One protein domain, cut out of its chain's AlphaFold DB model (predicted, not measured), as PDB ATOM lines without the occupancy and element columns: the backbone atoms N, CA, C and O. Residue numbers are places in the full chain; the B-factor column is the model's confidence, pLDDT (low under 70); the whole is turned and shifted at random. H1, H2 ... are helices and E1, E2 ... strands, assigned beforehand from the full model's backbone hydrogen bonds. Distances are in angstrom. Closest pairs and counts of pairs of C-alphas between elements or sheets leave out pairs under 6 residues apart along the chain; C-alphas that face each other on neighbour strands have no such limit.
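This is residues 31 to 133 of the 171 residues of an uncharacterized protein of Algibacter aquaticus (UniProt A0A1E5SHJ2). Helices H2, H3 and H4 pack on H1 to make a compact body of crossed helices, H6 crosses H2, and residues 32 to 38, with the small strand E1, stick out as an arm. A long loop, residues 104 to 115, leads from the short H5 to H6. The printed part has 103 residues and is mostly helix, with six named helices and one named strand in the order E1, H1, H2, H3, H4, H5, H6. It is compact, with a radius of gyration of the C-alphas of 13.9 A and spans of 44 by 33 by 22 A.

Start at E1, residues 35 to 37, which pairs with no named strand; residues 31 to 32 pair antiparallel with its residues 35 to 36. Next comes the hub, H1, residues 40 to 52. It forms a helical hairpin with H2, residues 57 to 66: they touch, closest at the C-alphas of Lys 47 and Asp 59, 5.9 A, and run opposite ways at 37 degrees, only just a steep tilt. H3, residues 72 to 82, touches H1 about perpendicular at 89 degrees, closest at the C-alphas of Ala 45 and Tyr 79, 4.2 A. H4, residues 89 to 96, touches residues 48 to 52 of H1 alone, closest at the C-alphas of Ala 52 and Gln 95, 5.2 A. H5, residues 100 to 103, is close to H2 but not clearly touching. H6, residues 116 to 130, touches H2 with residues 119 to 123 alone, closest at the C-alphas of His 64 and Ile 119, 6.9 A. Every O i to N i+4 pair is within hydrogen-bond range in H1, H2, H3, H4 and H6; H5 is too short for one.

Find C-alpha 40 at (-24.902, 37.084, 5.492); from there H1 runs 18.1 A. H6 runs 21.2 A to C-alpha 130 at (-26.897, 17.536, -4.608).

The two C-alphas farthest apart, of Asn 34 and Ile 133, are 48.3 A apart. The printed part has no cut, the link from H5 to H6 is long, and residues 132 to 133 are under pLDDT 70.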
ATOM      1  N   ILE A  31     -24.034  44.539  13.704       92.69
ATOM      2  CA  ILE A  31     -23.739  45.940  14.013       92.69
ATOM      3  C   ILE A  31     -22.231  46.106  13.966       92.69
ATOM      4  O   ILE A  31     -21.519  45.571  14.810       92.69
ATOM      5  N   GLU A  32     -21.762  46.885  13.000       92.25
ATOM      6  CA  GLU A  32     -20.352  47.221  12.849       92.25
ATOM      7  C   GLU A  32     -20.221  48.737  12.784       92.25
ATOM      8  O   GLU A  32     -20.948  49.402  12.052       92.25
ATOM      9  N   GLN A  33     -19.329  49.310  13.597       93.81
ATOM     10  CA  GLN A  33     -19.096  50.762  13.640       93.81
ATOM     11  C   GLN A  33     -20.379  51.595  13.871       93.81
ATOM     12  O   GLN A  33     -20.522  52.693  13.339       93.81
ATOM     13  N   ASN A  34     -21.318  51.077  14.673       93.12
ATOM     14  CA  ASN A  34     -22.656  51.651  14.907       93.12
ATOM     15  C   ASN A  34     -23.561  51.737  13.661       93.12
ATOM     16  O   ASN A  34     -24.598  52.401  13.696       93.12
ATOM     17  N   ILE A  35     -23.213  51.037  12.583       93.56
ATOM     18  CA  ILE A  35     -24.038  50.874  11.389       93.56
ATOM     19  C   ILE A  35     -24.647  49.472  11.417       93.56
ATOM     20  O   ILE A  35     -23.985  48.489  11.748       93.56
ATOM     21  N   ARG A  36     -25.942  49.387  11.103       92.81
ATOM     22  CA  ARG A  36     -26.660  48.113  11.012       92.81
ATOM     23  C   ARG A  36     -26.499  47.540   9.614       92.81
ATOM     24  O   ARG A  36     -26.891  48.186   8.644       92.81
ATOM     25  N   PHE A  37     -26.006  46.317   9.544       93.06
ATOM     26  CA  PHE A  37     -25.894  45.528   8.333       93.06
ATOM     27  C   PHE A  37     -26.844  44.332   8.404       93.06
ATOM     28  O   PHE A  37     -27.173  43.821   9.480       93.06
ATOM     29  N   ALA A  38     -27.325  43.907   7.240       93.25
ATOM     30  CA  ALA A  38     -28.012  42.631   7.130       93.25
ATOM     31  C   ALA A  38     -26.993  41.504   7.353       93.25
ATOM     32  O   ALA A  38     -25.838  41.622   6.942       93.25
ATOM     33  N   SER A  39     -27.422  40.428   8.008       94.44
ATOM     34  CA  SER A  39     -26.570  39.255   8.183       94.44
ATOM     35  C   SER A  39     -26.307  38.574   6.836       94.44
ATOM     36  O   SER A  39     -27.071  38.751   5.881       94.44
ATOM     37  N   ILE A  40     -25.237  37.782   6.742       94.81
ATOM     38  CA  ILE A  40     -24.902  37.084   5.492       94.81
ATOM     39  C   ILE A  40     -26.016  36.093   5.120       94.81
ATOM     40  O   ILE A  40     -26.349  35.956   3.947       94.81
ATOM     41  N   GLU A  41     -26.662  35.478   6.110       95.75
ATOM     42  CA  GLU A  41     -27.820  34.602   5.934       95.75
ATOM     43  C   GLU A  41     -28.988  35.346   5.271       95.75
ATOM     44  O   GLU A  41     -29.510  34.880   4.258       95.75
ATOM     45  N   GLU A  42     -29.347  36.537   5.768       94.50
ATOM     46  CA  GLU A  42     -30.420  37.354   5.185       94.50
ATOM     47  C   GLU A  42     -30.074  37.779   3.752       94.50
ATOM     48  O   GLU A  42     -30.897  37.635   2.847       94.50
ATOM     49  N   VAL A  43     -28.839  38.239   3.520       94.69
ATOM     50  CA  VAL A  43     -28.372  38.644   2.184       94.69
ATOM     51  C   VAL A  43     -28.398  37.462   1.216       94.69
ATOM     52  O   VAL A  43     -28.882  37.606   0.095       94.69
ATOM     53  N   SER A  44     -27.939  36.287   1.643       96.00
ATOM     54  CA  SER A  44     -27.927  35.082   0.812       96.00
ATOM     55  C   SER A  44     -29.341  34.642   0.423       96.00
ATOM     56  O   SER A  44     -29.612  34.396  -0.751       96.00
ATOM     57  N   ALA A  45     -30.281  34.658   1.371       95.56
ATOM     58  CA  ALA A  45     -31.680  34.335   1.121       95.56
ATOM     59  C   ALA A  45     -32.344  35.355   0.176       95.56
ATOM     60  O   ALA A  45     -33.088  34.978  -0.728       95.56
ATOM     61  N   MET A  46     -32.034  36.650   0.325       93.62
ATOM     62  CA  MET A  46     -32.481  37.698  -0.602       93.62
ATOM     63  C   MET A  46     -31.954  37.492  -2.025       93.62
ATOM     64  O   MET A  46     -32.684  37.716  -2.989       93.62
ATOM     65  N   LYS A  47     -30.691  37.083  -2.163       95.12
ATOM     66  CA  LYS A  47     -30.060  36.812  -3.461       95.12
ATOM     67  C   LYS A  47     -30.658  35.579  -4.128       95.12
ATOM     68  O   LYS A  47     -30.969  35.635  -5.315       95.12
ATOM     69  N   LEU A  48     -30.900  34.515  -3.361       95.56
ATOM     70  CA  LEU A  48     -31.569  33.312  -3.855       95.56
ATOM     71  C   LEU A  48     -33.000  33.578  -4.326       95.56
ATOM     72  O   LEU A  48     -33.391  33.036  -5.350       95.56
ATOM     73  N   GLU A  49     -33.753  34.455  -3.659       94.94
ATOM     74  CA  GLU A  49     -35.081  34.869  -4.141       94.94
ATOM     75  C   GLU A  49     -35.010  35.545  -5.517       94.94
ATOM     76  O   GLU A  49     -35.867  35.312  -6.363       94.94
ATOM     77  N   ILE A  50     -33.976  36.353  -5.771       93.69
ATOM     78  CA  ILE A  50     -33.779  36.988  -7.082       93.69
ATOM     79  C   ILE A  50     -33.388  35.945  -8.136       93.69
ATOM     80  O   ILE A  50     -33.907  35.986  -9.248       93.69
ATOM     81  N   ILE A  51     -32.504  35.001  -7.793       95.06
ATOM     82  CA  ILE A  51     -32.117  33.890  -8.680       95.06
ATOM     83  C   ILE A  51     -33.321  33.008  -9.014       95.06
ATOM     84  O   ILE A  51     -33.508  32.659 -10.173       95.06
ATOM     85  N   ALA A  52     -34.192  32.727  -8.043       94.19
ATOM     86  CA  ALA A  52     -35.421  31.965  -8.260       94.19
ATOM     87  C   ALA A  52     -36.376  32.620  -9.280       94.19
ATOM     88  O   ALA A  52     -37.211  31.942  -9.874       94.19
ATOM     89  N   GLN A  53     -36.241  33.930  -9.505       92.56
ATOM     90  CA  GLN A  53     -37.007  34.705 -10.485       92.56
ATOM     91  C   GLN A  53     -36.251  34.913 -11.817       92.56
ATOM     92  O   GLN A  53     -36.633  35.771 -12.613       92.56
ATOM     93  N   GLY A  54     -35.173  34.157 -12.060       89.06
ATOM     94  CA  GLY A  54     -34.327  34.214 -13.261       89.06
ATOM     95  C   GLY A  54     -32.957  34.861 -13.035       89.06
ATOM     96  O   GLY A  54     -32.031  34.633 -13.807       89.06
ATOM     97  N   GLY A  55     -32.790  35.623 -11.952       89.75
ATOM     98  CA  GLY A  55     -31.490  36.131 -11.525       89.75
ATOM     99  C   GLY A  55     -30.853  37.187 -12.434       89.75
ATOM    100  O   GLY A  55     -31.277  37.473 -13.549       89.75
ATOM    101  N   ARG A  56     -29.782  37.793 -11.921       91.44
ATOM    102  CA  ARG A  56     -28.854  38.645 -12.680       91.44
ATOM    103  C   ARG A  56     -27.453  38.108 -12.493       91.44
ATOM    104  O   ARG A  56     -27.154  37.578 -11.423       91.44
ATOM    105  N   LYS A  57     -26.562  38.332 -13.459       92.56
ATOM    106  CA  LYS A  57     -25.203  37.760 -13.456       92.56
ATOM    107  C   LYS A  57     -24.433  38.047 -12.162       92.56
ATOM    108  O   LYS A  57     -23.794  37.161 -11.605       92.56
ATOM    109  N   LYS A  58     -24.571  39.258 -11.608       91.19
ATOM    110  CA  LYS A  58     -23.944  39.617 -10.324       91.19
ATOM    111  C   LYS A  58     -24.483  38.844  -9.114       91.19
ATOM    112  O   LYS A  58     -23.730  38.595  -8.187       91.19
ATOM    113  N   ASP A  59     -25.768  38.481  -9.109       93.44
ATOM    114  CA  ASP A  59     -26.378  37.787  -7.970       93.44
ATOM    115  C   ASP A  59     -25.868  36.331  -7.904       93.44
ATOM    116  O   ASP A  59     -25.630  35.823  -6.810       93.44
ATOM    117  N   PHE A  60     -25.594  35.701  -9.055       93.50
ATOM    118  CA  PHE A  60     -24.899  34.407  -9.127       93.50
ATOM    119  C   PHE A  60     -23.459  34.493  -8.617       93.50
ATOM    120  O   PHE A  60     -23.021  33.617  -7.876       93.50
ATOM    121  N   TRP A  61     -22.739  35.563  -8.962       92.75
ATOM    122  CA  TRP A  61     -21.392  35.823  -8.441       92.75
ATOM    123  C   TRP A  61     -21.383  35.949  -6.916       92.75
ATOM    124  O   TRP A  61     -20.558  35.331  -6.251       92.75
ATOM    125  N   ASP A  62     -22.326  36.718  -6.366       93.00
ATOM    126  CA  ASP A  62     -22.446  36.905  -4.921       93.00
ATOM    127  C   ASP A  62     -22.739  35.573  -4.211       93.00
ATOM    128  O   ASP A  62     -22.132  35.277  -3.185       93.00
ATOM    129  N   ILE A  63     -23.633  34.734  -4.753       95.00
ATOM    130  CA  ILE A  63     -23.899  33.405  -4.179       95.00
ATOM    131  C   ILE A  63     -22.685  32.484  -4.300       95.00
ATOM    132  O   ILE A  63     -22.387  31.770  -3.346       95.00
ATOM    133  N   HIS A  64     -21.970  32.507  -5.427       94.25
ATOM    134  CA  HIS A  64     -20.748  31.719  -5.609       94.25
ATOM    135  C   HIS A  64     -19.689  32.058  -4.556       94.25
ATOM    136  O   HIS A  64     -19.071  31.168  -3.989       94.25
ATOM    137  N   GLU A  65     -19.545  33.337  -4.216       92.38
ATOM    138  CA  GLU A  65     -18.673  33.789  -3.125       92.38
ATOM    139  C   GLU A  65     -19.162  33.335  -1.743       92.38
ATOM    140  O   GLU A  65     -18.368  32.956  -0.885       92.38
ATOM    141  N   ILE A  66     -20.474  33.356  -1.510       94.44
ATOM    142  CA  ILE A  66     -21.061  32.911  -0.240       94.44
ATOM    143  C   ILE A  66     -20.915  31.387  -0.067       94.44
ATOM    144  O   ILE A  66     -20.789  30.914   1.067       94.44
ATOM    145  N   LEU A  67     -20.876  30.622  -1.163       93.69
ATOM    146  CA  LEU A  67     -20.659  29.172  -1.149       93.69
ATOM    147  C   LEU A  67     -19.268  28.765  -0.627       93.69
ATOM    148  O   LEU A  67     -19.108  27.635  -0.168       93.69
ATOM    149  N   ASP A  68     -18.292  29.680  -0.602       91.12
ATOM    150  CA  ASP A  68     -16.994  29.443   0.053       91.12
ATOM    151  C   ASP A  68     -17.128  29.363   1.592       91.12
ATOM    152  O   ASP A  68     -16.253  28.825   2.275       91.12
ATOM    153  N   ILE A  69     -18.219  29.902   2.153       94.06
ATOM    154  CA  ILE A  69     -18.473  30.002   3.600       94.06
ATOM    155  C   ILE A  69     -19.598  29.052   4.035       94.06
ATOM    156  O   ILE A  69     -19.529  28.448   5.108       94.06
ATOM    157  N   PHE A  70     -20.646  28.915   3.218       94.94
ATOM    158  CA  PHE A  70     -21.841  28.129   3.524       94.94
ATOM    159  C   PHE A  70     -22.083  27.033   2.488       94.94
ATOM    160  O   PHE A  70     -21.861  27.217   1.298       94.94
ATOM    161  N   THR A  71     -22.617  25.891   2.924       94.44
ATOM    162  CA  THR A  71     -23.036  24.825   2.004       94.44
ATOM    163  C   THR A  71     -24.332  25.193   1.280       94.44
ATOM    164  O   THR A  71     -25.120  26.005   1.768       94.44
ATOM    165  N   LEU A  72     -24.608  24.532   0.152       94.12
ATOM    166  CA  LEU A  72     -25.875  24.700  -0.567       94.12
ATOM    167  C   LEU A  72     -27.100  24.416   0.324       94.12
ATOM    168  O   LEU A  72     -28.080  25.153   0.252       94.12
ATOM    169  N   ASP A  73     -27.034  23.396   1.187       94.38
ATOM    170  CA  ASP A  73     -28.099  23.098   2.155       94.38
ATOM    171  C   ASP A  73     -28.380  24.282   3.081       94.38
ATOM    172  O   ASP A  73     -29.535  24.674   3.231       94.38
ATOM    173  N   ASN A  74     -27.330  24.907   3.628       95.81
ATOM    174  CA  ASN A  74     -27.482  26.078   4.491       95.81
ATOM    175  C   ASN A  74     -28.183  27.220   3.747       95.81
ATOM    176  O   ASN A  74     -29.098  27.837   4.290       95.81
ATOM    177  N   LEU A  75     -27.789  27.487   2.499       96.00
ATOM    178  CA  LEU A  75     -28.386  28.564   1.706       96.00
ATOM    179  C   LEU A  75     -29.865  28.306   1.401       96.00
ATOM    180  O   LEU A  75     -30.688  29.216   1.517       96.00
ATOM    181  N   ILE A  76     -30.215  27.062   1.065       95.12
ATOM    182  CA  ILE A  76     -31.606  26.646   0.860       95.12
ATOM    183  C   ILE A  76     -32.405  26.808   2.156       95.12
ATOM    184  O   ILE A  76     -33.513  27.342   2.125       95.12
ATOM    185  N   ASP A  77     -31.857  26.402   3.299       96.44
ATOM    186  CA  ASP A  77     -32.535  26.535   4.588       96.44
ATOM    187  C   ASP A  77     -32.745  28.009   4.965       96.44
ATOM    188  O   ASP A  77     -33.823  28.379   5.443       96.44
ATOM    189  N   PHE A  78     -31.763  28.878   4.700       96.81
ATOM    190  CA  PHE A  78     -31.910  30.318   4.915       96.81
ATOM    191  C   PHE A  78     -33.009  30.912   4.039       96.81
ATOM    192  O   PHE A  78     -33.845  31.678   4.530       96.81
ATOM    193  N   TYR A  79     -33.041  30.514   2.768       96.50
ATOM    194  CA  TYR A  79     -34.080  30.901   1.827       96.50
ATOM    195  C   TYR A  79     -35.471  30.471   2.300       96.50
ATOM    196  O   TYR A  79     -36.352  31.313   2.448       96.50
ATOM    197  N   LEU A  80     -35.666  29.188   2.618       95.38
ATOM    198  CA  LEU A  80     -36.965  28.653   3.038       95.38
ATOM    199  C   LEU A  80     -37.457  29.282   4.344       95.38
ATOM    200  O   LEU A  80     -38.656  29.502   4.520       95.38
ATOM    201  N   LYS A  81     -36.537  29.604   5.260       95.19
ATOM    202  CA  LYS A  81     -36.870  30.290   6.511       95.19
ATOM    203  C   LYS A  81     -37.346  31.725   6.268       95.19
ATOM    204  O   LYS A  81     -38.259  32.184   6.952       95.19
ATOM    205  N   ARG A  82     -36.729  32.430   5.317       93.81
ATOM    206  CA  ARG A  82     -37.080  33.810   4.959       93.81
ATOM    207  C   ARG A  82     -38.340  33.892   4.094       93.81
ATOM    208  O   ARG A  82     -39.161  34.785   4.283       93.81
ATOM    209  N   ASN A  83     -38.494  32.953   3.166       92.19
ATOM    210  CA  ASN A  83     -39.524  32.923   2.135       92.19
ATOM    211  C   ASN A  83     -40.408  31.664   2.282       92.19
ATOM    212  O   ASN A  83     -40.432  30.823   1.385       92.19
ATOM    213  N   PRO A  84     -41.190  31.524   3.371       90.50
ATOM    214  CA  PRO A  84     -41.978  30.312   3.633       90.50
ATOM    215  C   PRO A  84     -43.086  30.050   2.599       90.50
ATOM    216  O   PRO A  84     -43.572  28.927   2.488       90.50
ATOM    217  N   TYR A  85     -43.492  31.082   1.855       91.12
ATOM    218  CA  TYR A  85     -44.486  31.011   0.777       91.12
ATOM    219  C   TYR A  85     -43.875  31.266  -0.612       91.12
ATOM    220  O   TYR A  85     -44.610  31.557  -1.553       91.12
ATOM    221  N   GLY A  86     -42.542  31.249  -0.712       91.38
ATOM    222  CA  GLY A  86     -41.815  31.431  -1.966       91.38
ATOM    223  C   GLY A  86     -41.720  30.141  -2.776       91.38
ATOM    224  O   GLY A  86     -42.579  29.261  -2.693       91.38
ATOM    225  N   TYR A  87     -40.650  30.034  -3.557       93.06
ATOM    226  CA  TYR A  87     -40.355  28.848  -4.350       93.06
ATOM    227  C   TYR A  87     -40.072  27.647  -3.447       93.06
ATOM    228  O   TYR A  87     -39.468  27.755  -2.378       93.06
ATOM    229  N   SER A  88     -40.494  26.465  -3.881       93.69
ATOM    230  CA  SER A  88     -40.095  25.228  -3.220       93.69
ATOM    231  C   SER A  88     -38.608  24.947  -3.446       93.69
ATOM    232  O   SER A  88     -37.976  25.457  -4.373       93.69
ATOM    233  N   LYS A  89     -38.040  24.071  -2.616       92.38
ATOM    234  CA  LYS A  89     -36.650  23.623  -2.743       92.38
ATOM    235  C   LYS A  89     -36.325  23.083  -4.142       92.38
ATOM    236  O   LYS A  89     -35.286  23.425  -4.695       92.38
ATOM    237  N   ASP A  90     -37.208  22.272  -4.722       90.75
ATOM    238  CA  ASP A  90     -36.986  21.664  -6.042       90.75
ATOM    239  C   ASP A  90     -37.036  22.702  -7.176       90.75
ATOM    240  O   ASP A  90     -36.250  22.637  -8.127       90.75
ATOM    241  N   GLU A  91     -37.928  23.689  -7.063       91.62
ATOM    242  CA  GLU A  91     -37.994  24.814  -8.000       91.62
ATOM    243  C   GLU A  91     -36.740  25.682  -7.893       91.62
ATOM    244  O   GLU A  91     -36.122  25.980  -8.913       91.62
ATOM    245  N   LEU A  92     -36.304  26.005  -6.671       93.69
ATOM    246  CA  LEU A  92     -35.091  26.781  -6.429       93.69
ATOM    247  C   LEU A  92     -33.851  26.101  -7.027       93.69
ATOM    248  O   LEU A  92     -33.082  26.745  -7.733       93.69
ATOM    249  N   LEU A  93     -33.680  24.792  -6.813       93.19
ATOM    250  CA  LEU A  93     -32.569  24.023  -7.393       93.19
ATOM    251  C   LEU A  93     -32.568  24.060  -8.927       93.19
ATOM    252  O   LEU A  93     -31.505  24.036  -9.542       93.19
ATOM    253  N   THR A  94     -33.751  24.105  -9.542       91.81
ATOM    254  CA  THR A  94     -33.887  24.217 -11.000       91.81
ATOM    255  C   THR A  94     -33.510  25.616 -11.482       91.81
ATOM    256  O   THR A  94     -32.847  25.744 -12.504       91.81
ATOM    257  N   GLN A  95     -33.887  26.656 -10.738       93.12
ATOM    258  CA  GLN A  95     -33.584  28.047 -11.083       93.12
ATOM    259  C   GLN A  95     -32.111  28.418 -10.854       93.12
ATOM    260  O   GLN A  95     -31.570  29.235 -11.586       93.12
ATOM    261  N   ILE A  96     -31.417  27.781  -9.902       93.62
ATOM    262  CA  ILE A  96     -29.976  28.006  -9.667       93.62
ATOM    263  C   ILE A  96     -29.118  27.657 -10.899       93.62
ATOM    264  O   ILE A  96     -28.052  28.238 -11.077       93.62
ATOM    265  N   ILE A  97     -29.577  26.735 -11.749       93.75
ATOM    266  CA  ILE A  97     -28.899  26.353 -13.002       93.75
ATOM    267  C   ILE A  97     -29.536  26.986 -14.245       93.75
ATOM    268  O   ILE A  97     -29.148  26.661 -15.367       93.75
ATOM    269  N   ASP A  98     -30.534  27.855 -14.070       92.44
ATOM    270  CA  ASP A  98     -31.151  28.591 -15.167       92.44
ATOM    271  C   ASP A  98     -30.462  29.948 -15.331       92.44
ATOM    272  O   ASP A  98     -30.766  30.931 -14.657       92.44
ATOM    273  N   PHE A  99     -29.498  29.992 -16.248       92.81
ATOM    274  CA  PHE A  99     -28.726  31.198 -16.542       92.81
ATOM    275  C   PHE A  99     -29.324  32.040 -17.670       92.81
ATOM    276  O   PHE A  99     -28.726  33.045 -18.045       92.81
ATOM    277  N   TYR A 100     -30.477  31.653 -18.230       91.50
ATOM    278  CA  TYR A 100     -30.998  32.236 -19.469       91.50
ATOM    279  C   TYR A 100     -31.116  33.765 -19.407       91.50
ATOM    280  O   TYR A 100     -30.701  34.457 -20.331       91.50
ATOM    281  N   VAL A 101     -31.637  34.299 -18.299       89.00
ATOM    282  CA  VAL A 101     -31.791  35.752 -18.108       89.00
ATOM    283  C   VAL A 101     -30.458  36.427 -17.781       89.00
ATOM    284  O   VAL A 101     -30.207  37.552 -18.211       89.00
ATOM    285  N   ALA A 102     -29.591  35.757 -17.023       89.62
ATOM    286  CA  ALA A 102     -28.314  36.312 -16.594       89.62
ATOM    287  C   ALA A 102     -27.256  36.339 -17.704       89.62
ATOM    288  O   ALA A 102     -26.328  37.144 -17.622       89.62
ATOM    289  N   GLU A 103     -27.373  35.497 -18.730       89.19
ATOM    290  CA  GLU A 103     -26.380  35.377 -19.801       89.19
ATOM    291  C   GLU A 103     -26.161  36.712 -20.533       89.19
ATOM    292  O   GLU A 103     -25.014  37.132 -20.710       89.19
ATOM    293  N   ASP A 104     -27.250  37.428 -20.833       86.69
ATOM    294  CA  ASP A 104     -27.246  38.721 -21.533       86.69
ATOM    295  C   ASP A 104     -26.945  39.926 -20.616       86.69
ATOM    296  O   ASP A 104     -26.828  41.060 -21.088       86.69
ATOM    297  N   ASP A 105     -26.816  39.713 -19.302       86.75
ATOM    298  CA  ASP A 105     -26.533  40.784 -18.344       86.75
ATOM    299  C   ASP A 105     -25.041  41.158 -18.329       86.75
ATOM    300  O   ASP A 105     -24.156  40.378 -18.699       86.75
ATOM    301  N   PHE A 106     -24.739  42.368 -17.864       82.69
ATOM    302  CA  PHE A 106     -23.371  42.870 -17.805       82.69
ATOM    303  C   PHE A 106     -22.509  42.030 -16.861       82.69
ATOM    304  O   PHE A 106     -22.878  41.761 -15.715       82.69
ATOM    305  N   THR A 107     -21.316  41.658 -17.327       82.56
ATOM    306  CA  THR A 107     -20.326  40.990 -16.482       82.56
ATOM    307  C   THR A 107     -19.818  41.969 -15.420       82.56
ATOM    308  O   THR A 107     -19.339  43.049 -15.777       82.56
ATOM    309  N   PRO A 108     -19.930  41.642 -14.119       81.75
ATOM    310  CA  PRO A 108     -19.402  42.496 -13.065       81.75
ATOM    311  C   PRO A 108     -17.866  42.520 -13.106       81.75
ATOM    312  O   PRO A 108     -17.229  41.536 -13.474       81.75
ATOM    313  N   ASN A 109     -17.258  43.629 -12.673       76.81
ATOM    314  CA  ASN A 109     -15.809  43.693 -12.471       76.81
ATOM    315  C   ASN A 109     -15.425  42.804 -11.279       76.81
ATOM    316  O   ASN A 109     -15.558  43.216 -10.125       76.81
ATOM    317  N   CYS A 110     -14.978  41.579 -11.554       75.19
ATOM    318  CA  CYS A 110     -14.509  40.651 -10.535       75.19
ATOM    319  C   CYS A 110     -13.029  40.912 -10.216       75.19
ATOM    320  O   CYS A 110     -12.187  40.857 -11.104       75.19
ATOM    321  N   TYR A 111     -12.703  41.155  -8.943       75.06
ATOM    322  CA  TYR A 111     -11.318  41.341  -8.475       75.06
ATOM    323  C   TYR A 111     -10.613  40.028  -8.094       75.06
ATOM    324  O   TYR A 111      -9.491  40.055  -7.596       75.06
ATOM    325  N   LYS A 112     -11.292  38.889  -8.267       75.00
ATOM    326  CA  LYS A 112     -10.789  37.547  -7.939       75.00
ATOM    327  C   LYS A 112     -10.456  36.716  -9.185       75.00
ATOM    328  O   LYS A 112     -10.334  35.503  -9.067       75.00
ATOM    329  N   ASP A 113     -10.365  37.357 -10.353       78.75
ATOM    330  CA  ASP A 113     -10.063  36.719 -11.642       78.75
ATOM    331  C   ASP A 113     -10.930  35.474 -11.929       78.75
ATOM    332  O   ASP A 113     -10.468  34.485 -12.494       78.75
ATOM    333  N   LYS A 114     -12.202  35.504 -11.501       80.94
ATOM    334  CA  LYS A 114     -13.184  34.455 -11.805       80.94
ATOM    335  C   LYS A 114     -13.828  34.735 -13.160       80.94
ATOM    336  O   LYS A 114     -14.175  35.879 -13.454       80.94
ATOM    337  N   ASP A 115     -14.060  33.676 -13.926       87.88
ATOM    338  CA  ASP A 115     -14.764  33.727 -15.206       87.88
ATOM    339  C   ASP A 115     -16.204  33.228 -15.073       87.88
ATOM    340  O   ASP A 115     -16.490  32.271 -14.350       87.88
ATOM    341  N   TRP A 116     -17.116  33.850 -15.829       90.31
ATOM    342  CA  TRP A 116     -18.543  33.508 -15.809       90.31
ATOM    343  C   TRP A 116     -18.802  32.034 -16.140       90.31
ATOM    344  O   TRP A 116     -19.602  31.374 -15.481       90.31
ATOM    345  N   GLU A 117     -18.087  31.499 -17.130       90.75
ATOM    346  CA  GLU A 117     -18.230  30.101 -17.547       90.75
ATOM    347  C   GLU A 117     -17.850  29.118 -16.434       90.75
ATOM    348  O   GLU A 117     -18.504  28.091 -16.277       90.75
ATOM    349  N   ILE A 118     -16.840  29.443 -15.619       90.38
ATOM    350  CA  ILE A 118     -16.420  28.596 -14.494       90.38
ATOM    351  C   ILE A 118     -17.485  28.600 -13.400       90.38
ATOM    352  O   ILE A 118     -17.851  27.545 -12.896       90.38
ATOM    353  N   ILE A 119     -18.060  29.766 -13.103       91.44
ATOM    354  CA  ILE A 119     -19.132  29.888 -12.109       91.44
ATOM    355  C   ILE A 119     -20.349  29.045 -12.505       91.44
ATOM    356  O   ILE A 119     -20.910  28.346 -11.661       91.44
ATOM    357  N   LYS A 120     -20.743  29.067 -13.786       93.44
ATOM    358  CA  LYS A 120     -21.837  28.220 -14.288       93.44
ATOM    359  C   LYS A 120     -21.541  26.735 -14.077       93.44
ATOM    360  O   LYS A 120     -22.389  26.018 -13.549       93.44
ATOM    361  N   LEU A 121     -20.337  26.291 -14.445       93.25
ATOM    362  CA  LEU A 121     -19.914  24.899 -14.267       93.25
ATOM    363  C   LEU A 121     -19.933  24.478 -12.792       93.25
ATOM    364  O   LEU A 121     -20.432  23.396 -12.482       93.25
ATOM    365  N   ASP A 122     -19.469  25.344 -11.891       93.62
ATOM    366  CA  ASP A 122     -19.473  25.076 -10.453       93.62
ATOM    367  C   ASP A 122     -20.902  24.887  -9.922       93.62
ATOM    368  O   ASP A 122     -21.167  23.947  -9.171       93.62
ATOM    369  N   PHE A 123     -21.856  25.726 -10.343       94.19
ATOM    370  CA  PHE A 123     -23.267  25.569  -9.970       94.19
ATOM    371  C   PHE A 123     -23.884  24.282 -10.528       94.19
ATOM    372  O   PHE A 123     -24.592  23.570  -9.808       94.19
ATOM    373  N   GLU A 124     -23.616  23.948 -11.791       93.69
ATOM    374  CA  GLU A 124     -24.089  22.698 -12.392       93.69
ATOM    375  C   GLU A 124     -23.543  21.470 -11.650       93.69
ATOM    376  O   GLU A 124     -24.287  20.522 -11.370       93.69
ATOM    377  N   GLU A 125     -22.256  21.486 -11.295       92.94
ATOM    378  CA  GLU A 125     -21.617  20.423 -10.522       92.94
ATOM    379  C   GLU A 125     -22.196  20.325  -9.107       92.94
ATOM    380  O   GLU A 125     -22.546  19.227  -8.657       92.94
ATOM    381  N   LEU A 126     -22.375  21.462  -8.432       92.69
ATOM    382  CA  LEU A 126     -22.971  21.549  -7.102       92.69
ATOM    383  C   LEU A 126     -24.348  20.870  -7.075       92.69
ATOM    384  O   LEU A 126     -24.605  20.008  -6.234       92.69
ATOM    385  N   ILE A 127     -25.213  21.187  -8.042       91.62
ATOM    386  CA  ILE A 127     -26.579  20.651  -8.125       91.62
ATOM    387  C   ILE A 127     -26.591  19.178  -8.551       91.62
ATOM    388  O   ILE A 127     -27.402  18.382  -8.061       91.62
ATOM    389  N   LYS A 128     -25.668  18.770  -9.426       90.19
ATOM    390  CA  LYS A 128     -25.501  17.364  -9.812       90.19
ATOM    391  C   LYS A 128     -25.108  16.491  -8.619       90.19
ATOM    392  O   LYS A 128     -25.631  15.382  -8.495       90.19
ATOM    393  N   ASN A 129     -24.220  16.990  -7.763       87.69
ATOM    394  CA  ASN A 129     -23.801  16.321  -6.532       87.69
ATOM    395  C   ASN A 129     -24.897  16.360  -5.457       87.69
ATOM    396  O   ASN A 129     -24.986  15.452  -4.634       87.69
ATOM    397  N   TYR A 130     -25.763  17.374  -5.509       84.06
ATOM    398  CA  TYR A 130     -26.897  17.536  -4.608       84.06
ATOM    399  C   TYR A 130     -28.025  16.521  -4.843       84.06
ATOM    400  O   TYR A 130     -28.575  15.951  -3.897       84.06
ATOM    401  N   LYS A 131     -28.389  16.261  -6.109       73.69
ATOM    402  CA  LYS A 131     -29.412  15.255  -6.432       73.69
ATOM    403  C   LYS A 131     -28.892  13.855  -6.069       73.69
ATOM    404  O   LYS A 131     -27.878  13.426  -6.626       73.69
ATOM    405  N   PRO A 132     -29.595  13.072  -5.226       55.16
ATOM    406  CA  PRO A 132     -29.155  11.724  -4.905       55.16
ATOM    407  C   PRO A 132     -29.079  10.869  -6.177       55.16
ATOM    408  O   PRO A 132     -29.960  10.913  -7.040       55.16
ATOM    409  N   ILE A 133     -28.041  10.030  -6.252       53.31
ATOM    410  CA  ILE A 133     -27.697   9.124  -7.370       53.31
ATOM    411  C   ILE A 133     -28.915   8.312  -7.881       53.31
ATOM    412  O   ILE A 133     -28.986   7.927  -9.051       53.31
TER     413      ILE A 133